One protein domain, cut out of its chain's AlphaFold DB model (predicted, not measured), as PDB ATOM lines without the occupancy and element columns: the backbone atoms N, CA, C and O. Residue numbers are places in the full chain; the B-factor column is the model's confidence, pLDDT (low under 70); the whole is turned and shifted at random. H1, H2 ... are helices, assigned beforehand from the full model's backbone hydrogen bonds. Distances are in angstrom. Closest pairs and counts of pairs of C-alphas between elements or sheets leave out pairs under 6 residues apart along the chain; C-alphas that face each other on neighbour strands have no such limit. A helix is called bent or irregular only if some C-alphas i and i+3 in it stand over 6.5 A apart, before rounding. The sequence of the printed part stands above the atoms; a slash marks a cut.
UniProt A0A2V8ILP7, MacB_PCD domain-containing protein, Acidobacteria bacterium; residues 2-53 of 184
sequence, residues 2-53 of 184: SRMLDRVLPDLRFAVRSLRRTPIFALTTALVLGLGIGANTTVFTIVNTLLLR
ATOM      1  N   SER A   2     194.406 158.625 203.371       72.88
ATOM      2  CA  SER A   2     195.379 158.326 202.294       72.88
ATOM      3  C   SER A   2     196.468 159.393 202.080       72.88
ATOM      4  O   SER A   2     197.645 159.055 202.035       72.88
ATOM      5  N   ARG A   3     196.113 160.687 202.090       76.44
ATOM      6  CA  ARG A   3     197.070 161.793 201.853       76.44
ATOM      7  C   ARG A   3     198.257 161.870 202.827       76.44
ATOM      8  O   ARG A   3     199.265 162.479 202.483       76.44
ATOM      9  N   MET A   4     198.145 161.322 204.042       78.06
ATOM     10  CA  MET A   4     199.273 161.288 204.986       78.06
ATOM     11  C   MET A   4     200.245 160.154 204.655       78.06
ATOM     12  O   MET A   4     201.452 160.375 204.650       78.06
ATOM     13  N   LEU A   5     199.733 158.973 204.300       80.06
ATOM     14  CA  LEU A   5     200.553 157.834 203.874       80.06
ATOM     15  C   LEU A   5     201.355 158.151 202.604       80.06
ATOM     16  O   LEU A   5     202.530 157.794 202.533       80.06
ATOM     17  N   ASP A   6     200.769 158.911 201.675       84.06
ATOM     18  CA  ASP A   6     201.436 159.340 200.439       84.06
ATOM     19  C   ASP A   6     202.639 160.269 200.685       84.06
ATOM     20  O   ASP A   6     203.537 160.343 199.849       84.06
ATOM     21  N   ARG A   7     202.688 160.964 201.833       84.19
ATOM     22  CA  ARG A   7     203.824 161.817 202.230       84.19
ATOM     23  C   ARG A   7     204.852 161.077 203.084       84.19
ATOM     24  O   ARG A   7     206.045 161.288 202.915       84.19
ATOM     25  N   VAL A   8     204.404 160.168 203.948       91.31
ATOM     26  CA  VAL A   8     205.294 159.427 204.858       91.31
ATOM     27  C   VAL A   8     206.121 158.371 204.117       91.31
ATOM     28  O   VAL A   8     207.290 158.180 204.442       91.31
ATOM     29  N   LEU A   9     205.563 157.694 203.104       90.81
ATOM     30  CA  LEU A   9     206.291 156.661 202.349       90.81
ATOM     31  C   LEU A   9     207.560 157.192 201.650       90.81
ATOM     32  O   LEU A   9     208.619 156.565 201.786       90.81
ATOM     33  N   PRO A  10     207.495 158.312 200.900       90.50
ATOM     34  CA  PRO A  10     208.673 158.917 200.284       90.50
ATOM     35  C   PRO A  10     209.730 159.336 201.307       90.50
ATOM     36  O   PRO A  10     210.902 159.004 201.125       90.50
ATOM     37  N   ASP A  11     209.316 159.979 202.402       90.06
ATOM     38  CA  ASP A  11     210.220 160.440 203.461       90.06
ATOM     39  C   ASP A  11     210.940 159.266 204.135       90.06
ATOM     40  O   ASP A  11     212.157 159.298 204.328       90.06
ATOM     41  N   LEU A  12     210.225 158.169 204.405       91.00
ATOM     42  CA  LEU A  12     210.795 156.962 205.007       91.00
ATOM     43  C   LEU A  12     211.797 156.281 204.062       91.00
ATOM     44  O   LEU A  12     212.878 155.857 204.479       91.00
ATOM     45  N   ARG A  13     211.485 156.227 202.761       88.81
ATOM     46  CA  ARG A  13     212.393 155.692 201.734       88.81
ATOM     47  C   ARG A  13     213.645 156.557 201.588       88.81
ATOM     48  O   ARG A  13     214.743 156.017 201.414       88.81
ATOM     49  N   PHE A  14     213.497 157.877 201.683       88.25
ATOM     50  CA  PHE A  14     214.612 158.818 201.651       88.25
ATOM     51  C   PHE A  14     215.499 158.672 202.894       88.25
ATOM     52  O   PHE A  14     216.718 158.547 202.761       88.25
ATOM     53  N   ALA A  15     214.903 158.565 204.084       88.44
ATOM     54  CA  ALA A  15     215.609 158.349 205.345       88.44
ATOM     55  C   ALA A  15     216.422 157.043 205.343       88.44
ATOM     56  O   ALA A  15     217.609 157.055 205.670       88.44
ATOM     57  N   VAL A  16     215.837 155.927 204.885       89.12
ATOM     58  CA  VAL A  16     216.546 154.635 204.772       89.12
ATOM     59  C   VAL A  16     217.710 154.719 203.784       89.12
ATOM     60  O   VAL A  16     218.798 154.202 204.049       89.12
ATOM     61  N   ARG A  17     217.519 155.388 202.639       89.56
ATOM     62  CA  ARG A  17     218.594 155.581 201.656       89.56
ATOM     63  C   ARG A  17     219.707 156.477 202.203       89.56
ATOM     64  O   ARG A  17     220.873 156.221 201.909       89.56
ATOM     65  N   SER A  18     219.361 157.474 203.014       87.62
ATOM     66  CA  SER A  18     220.323 158.340 203.695       87.62
ATOM     67  C   SER A  18     221.133 157.573 204.744       87.62
ATOM     68  O   SER A  18     222.359 157.643 204.727       87.62
ATOM     69  N   LEU A  19     220.486 156.742 205.574       86.50
ATOM     70  CA  LEU A  19     221.165 155.886 206.559       86.50
ATOM     71  C   LEU A  19     222.157 154.909 205.910       86.50
ATOM     72  O   LEU A  19     223.239 154.676 206.440       86.50
ATOM     73  N   ARG A  20     221.820 154.362 204.734       88.94
ATOM     74  CA  ARG A  20     222.727 153.486 203.971       88.94
ATOM     75  C   ARG A  20     223.946 154.213 203.399       88.94
ATOM     76  O   ARG A  20     224.940 153.559 203.104       88.94
ATOM     77  N   ARG A  21     223.879 155.537 203.221       89.75
ATOM     78  CA  ARG A  21     225.020 156.349 202.764       89.75
ATOM     79  C   ARG A  21     225.984 156.716 203.891       89.75
ATOM     80  O   ARG A  21     227.149 156.959 203.603       89.75
ATOM     81  N   THR A  22     225.534 156.725 205.145       90.56
ATOM     82  CA  THR A  22     226.353 157.053 206.325       90.56
ATOM     83  C   THR A  22     226.370 155.893 207.338       90.56
ATOM     84  O   THR A  22     225.887 156.024 208.465       90.56
ATOM     85  N   PRO A  23     226.957 154.735 206.972       86.19
ATOM     86  CA  PRO A  23     226.822 153.490 207.731       86.19
ATOM     87  C   PRO A  23     227.396 153.562 209.152       86.19
ATOM     88  O   PRO A  23     226.847 152.941 210.057       86.19
ATOM     89  N   ILE A  24     228.460 154.343 209.374       92.25
ATOM     90  CA  ILE A  24     229.086 154.485 210.699       92.25
ATOM     91  C   ILE A  24     228.125 155.160 211.686       92.25
ATOM     92  O   ILE A  24     227.918 154.650 212.783       92.25
ATOM     93  N   PHE A  25     227.496 156.267 211.284       91.81
ATOM     94  CA  PHE A  25     226.524 156.980 212.117       91.81
ATOM     95  C   PHE A  25     225.266 156.140 212.379       91.81
ATOM     96  O   PHE A  25     224.729 156.127 213.488       91.81
ATOM     97  N   ALA A  26     224.803 155.407 211.363       92.75
ATOM     98  CA  ALA A  26     223.667 154.505 211.505       92.75
ATOM     99  C   ALA A  26     223.963 153.377 212.509       92.75
ATOM    100  O   ALA A  26     223.128 153.088 213.366       92.75
ATOM    101  N   LEU A  27     225.158 152.778 212.438       94.00
ATOM    102  CA  LEU A  27     225.590 151.722 213.353       94.00
ATOM    103  C   LEU A  27     225.696 152.216 214.793       94.00
ATOM    104  O   LEU A  27     225.138 151.576 215.679       94.00
ATOM    105  N   THR A  28     226.360 153.347 215.041       95.94
ATOM    106  CA  THR A  28     226.496 153.883 216.405       95.94
ATOM    107  C   THR A  28     225.138 154.216 217.011       95.94
ATOM    108  O   THR A  28     224.864 153.833 218.147       95.94
ATOM    109  N   THR A  29     224.251 154.842 216.238       95.19
ATOM    110  CA  THR A  29     222.885 155.155 216.677       95.19
ATOM    111  C   THR A  29     222.096 153.886 216.999       95.19
ATOM    112  O   THR A  29     221.477 153.802 218.059       95.19
ATOM    113  N   ALA A  30     222.146 152.874 216.124       94.81
ATOM    114  CA  ALA A  30     221.471 151.599 216.348       94.81
ATOM    115  C   ALA A  30     222.001 150.876 217.596       94.81
ATOM    116  O   ALA A  30     221.220 150.292 218.343       94.81
ATOM    117  N   LEU A  31     223.310 150.948 217.846       96.44
ATOM    118  CA  LEU A  31     223.955 150.303 218.986       96.44
ATOM    119  C   LEU A  31     223.568 150.981 220.304       96.44
ATOM    120  O   LEU A  31     223.182 150.298 221.245       96.44
ATOM    121  N   VAL A  32     223.575 152.317 220.350       96.69
ATOM    122  CA  VAL A  32     223.124 153.093 221.518       96.69
ATOM    123  C   VAL A  32     221.637 152.860 221.792       96.69
ATOM    124  O   VAL A  32     221.253 152.592 222.932       96.69
ATOM    125  N   LEU A  33     220.799 152.914 220.753       96.06
ATOM    126  CA  LEU A  33     219.358 152.705 220.880       96.06
ATOM    127  C   LEU A  33     219.044 151.273 221.337       96.06
ATOM    128  O   LEU A  33     218.255 151.075 222.262       96.06
ATOM    129  N   GLY A  34     219.703 150.280 220.737       96.69
ATOM    130  CA  GLY A  34     219.579 148.877 221.116       96.69
ATOM    131  C   GLY A  34     220.023 148.623 222.555       96.69
ATOM    132  O   GLY A  34     219.320 147.934 223.293       96.69
ATOM    133  N   LEU A  35     221.133 149.231 222.987       96.12
ATOM    134  CA  LEU A  35     221.628 149.112 224.357       96.12
ATOM    135  C   LEU A  35     220.644 149.720 225.366       96.12
ATOM    136  O   LEU A  35     220.345 149.089 226.375       96.12
ATOM    137  N   GLY A  36     220.092 150.903 225.080       95.75
ATOM    138  CA  GLY A  36     219.106 151.556 225.947       95.75
ATOM    139  C   GLY A  36     217.814 150.747 226.092       95.75
ATOM    140  O   GLY A  36     217.330 150.532 227.205       95.75
ATOM    141  N   ILE A  37     217.279 150.232 224.980       96.00
ATOM    142  CA  ILE A  37     216.070 149.393 224.987       96.00
ATOM    143  C   ILE A  37     216.338 148.068 225.716       96.00
ATOM    144  O   ILE A  37     215.545 147.651 226.564       96.00
ATOM    145  N   GLY A  38     217.468 147.419 225.423       93.44
ATOM    146  CA  GLY A  38     217.857 146.144 226.022       93.44
ATOM    147  C   GLY A  38     218.106 146.248 227.526       93.44
ATOM    148  O   GLY A  38     217.607 145.416 228.283       93.44
ATOM    149  N   ALA A  39     218.807 147.292 227.978       94.31
ATOM    150  CA  ALA A  39     219.071 147.531 229.395       94.31
ATOM    151  C   ALA A  39     217.768 147.733 230.179       94.31
ATOM    152  O   ALA A  39     217.533 147.040 231.170       94.31
ATOM    153  N   ASN A  40     216.878 148.601 229.689       92.69
ATOM    154  CA  ASN A  40     215.592 148.861 230.338       92.69
ATOM    155  C   ASN A  40     214.719 147.599 230.404       92.69
ATOM    156  O   ASN A  40     214.161 147.278 231.455       92.69
ATOM    157  N   THR A  41     214.657 146.836 229.309       91.69
ATOM    158  CA  THR A  41     213.899 145.575 229.248       91.69
ATOM    159  C   THR A  41     214.476 144.527 230.200       91.69
ATOM    160  O   THR A  41     213.728 143.827 230.883       91.69
ATOM    161  N   THR A  42     215.805 144.434 230.293       92.25
ATOM    162  CA  THR A  42     216.495 143.471 231.162       92.25
ATOM    163  C   THR A  42     216.262 143.788 232.631       92.25
ATOM    164  O   THR A  42     215.913 142.891 233.394       92.25
ATOM    165  N   VAL A  43     216.375 145.059 233.029       87.56
ATOM    166  CA  VAL A  43     216.081 145.488 234.404       87.56
ATOM    167  C   VAL A  43     214.643 145.135 234.772       87.56
ATOM    168  O   VAL A  43     214.421 144.516 235.809       87.56
ATOM    169  N   PHE A  44     213.672 145.444 233.907       82.75
ATOM    170  CA  PHE A  44     212.273 145.111 234.173       82.75
ATOM    171  C   PHE A  44     212.026 143.598 234.211       82.75
ATOM    172  O   PHE A  44     211.295 143.114 235.068       82.75
ATOM    173  N   THR A  45     212.684 142.828 233.344       82.81
ATOM    174  CA  THR A  45     212.590 141.361 233.328       82.81
ATOM    175  C   THR A  45     213.163 140.753 234.604       82.81
ATOM    176  O   THR A  45     212.545 139.870 235.196       82.81
ATOM    177  N   ILE A  46     214.317 141.234 235.067       81.94
ATOM    178  CA  ILE A  46     214.951 140.794 236.315       81.94
ATOM    179  C   ILE A  46     214.065 141.153 237.508       81.94
ATOM    180  O   ILE A  46     213.770 140.299 238.336       81.94
ATOM    181  N   VAL A  47     213.568 142.389 237.572       78.31
ATOM    182  CA  VAL A  47     212.642 142.817 238.628       78.31
ATOM    183  C   VAL A  47     211.376 141.964 238.613       78.31
ATOM    184  O   VAL A  47     210.990 141.436 239.647       78.31
ATOM    185  N   ASN A  48     210.766 141.737 237.452       72.00
ATOM    186  CA  ASN A  48     209.564 140.918 237.342       72.00
ATOM    187  C   ASN A  48     209.816 139.447 237.721       72.00
ATOM    188  O   ASN A  48     209.009 138.816 238.392       72.00
ATOM    189  N   THR A  49     210.964 138.883 237.353       65.19
ATOM    190  CA  THR A  49     211.292 137.485 237.676       65.19
ATOM    191  C   THR A  49     211.748 137.271 239.114       65.19
ATOM    192  O   THR A  49     211.625 136.152 239.615       65.19
ATOM    193  N   LEU A  50     212.259 138.304 239.784       64.69
ATOM    194  CA  LEU A  50     212.715 138.221 241.172       64.69
ATOM    195  C   LEU A  50     211.666 138.690 242.180       64.69
ATOM    196  O   LEU A  50     211.551 138.083 243.239       64.69
ATOM    197  N   LEU A  51     210.908 139.743 241.864       60.75
ATOM    198  CA  LEU A  51     209.924 140.340 242.772       60.75
ATOM    199  C   LEU A  51     208.500 139.833 242.523       60.75
ATOM    200  O   LEU A  51     207.721 139.773 243.467       60.75
ATOM    201  N   LEU A  52     208.151 139.479 241.281       54.47
ATOM    202  CA  LEU A  52     206.777 139.132 240.884       54.47
ATOM    203  C   LEU A  52     206.599 137.653 240.536       54.47
ATOM    204  O   LEU A  52     205.543 137.264 240.040       54.47
ATOM    205  N   ARG A  53     207.594 136.798 240.804       47.50
ATOM    206  CA  ARG A  53     207.377 135.353 240.698       47.50
ATOM    207  C   ARG A  53     206.387 134.961 241.799       47.50
ATOM    208  O   ARG A  53     206.756 135.091 242.968       47.50
TER     209      ARG A  53
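AT A GLANCE: This is residues 2 to 53 of the 184 residues of the protein "MacB_PCD domain-containing protein" of Acidobacteria bacterium (UniProt A0A2V8ILP7). One long helix, H2, and a shorter one, H1, meet near their ends to make an open L, with a tight turn at the corner and nothing packed between the two arms. H2 makes the longer arm and H1 the other. The printed part has 52 residues with two named helices, H1 then H2 along the chain, and no named strand; the class is all helix. It is extended, with a radius of gyration of the C-alphas of 17.7 A, and flat, with spans of 47 by 33 by 8 A.

IN THESE COORDINATES: The longest helix, H2, holds residues 23 to 51 and measures 41.1 A from first to last C-alpha. It begins with C-alpha 23 at (226.822, 153.490, 207.731) and ends with C-alpha 51 at (209.924, 140.340, 242.772). H1 holds residues 2 to 21 and measures 29.7 A, beginning with C-alpha 2 at (195.379, 158.326, 202.294). Neither helix is bent or irregular.

HOW THE PARTS SIT: H2 and H1 touch only at the corner by their link, and only just, with 3 pairs of C-alphas within 8 A. H2 touches H1 with residues 25 to 26 alone, and H1 touches H2 with residues 19 to 20 alone; the closest C-alphas of the two helices, those of Leu 19 and Ala 26, are 5.7 A apart. Their lines stand about perpendicular, only just, at 72 degrees, and their centres are 26.0 A apart. In H2 every O i to N i+4 pair is within hydrogen-bond range; in H1 13 of 16 are.

THE WHOLE: The two C-alphas farthest apart, those of Arg 3 and Leu 50, are 48.4 A from each other. Residues 2 to 15, 20 to 25 and 28 to 53 stand free. The link from H1 to H2, Thr 22, is tight. The printed part has no cut. Its mean pLDDT is 86.1, and residues 49 to 53 are under 70.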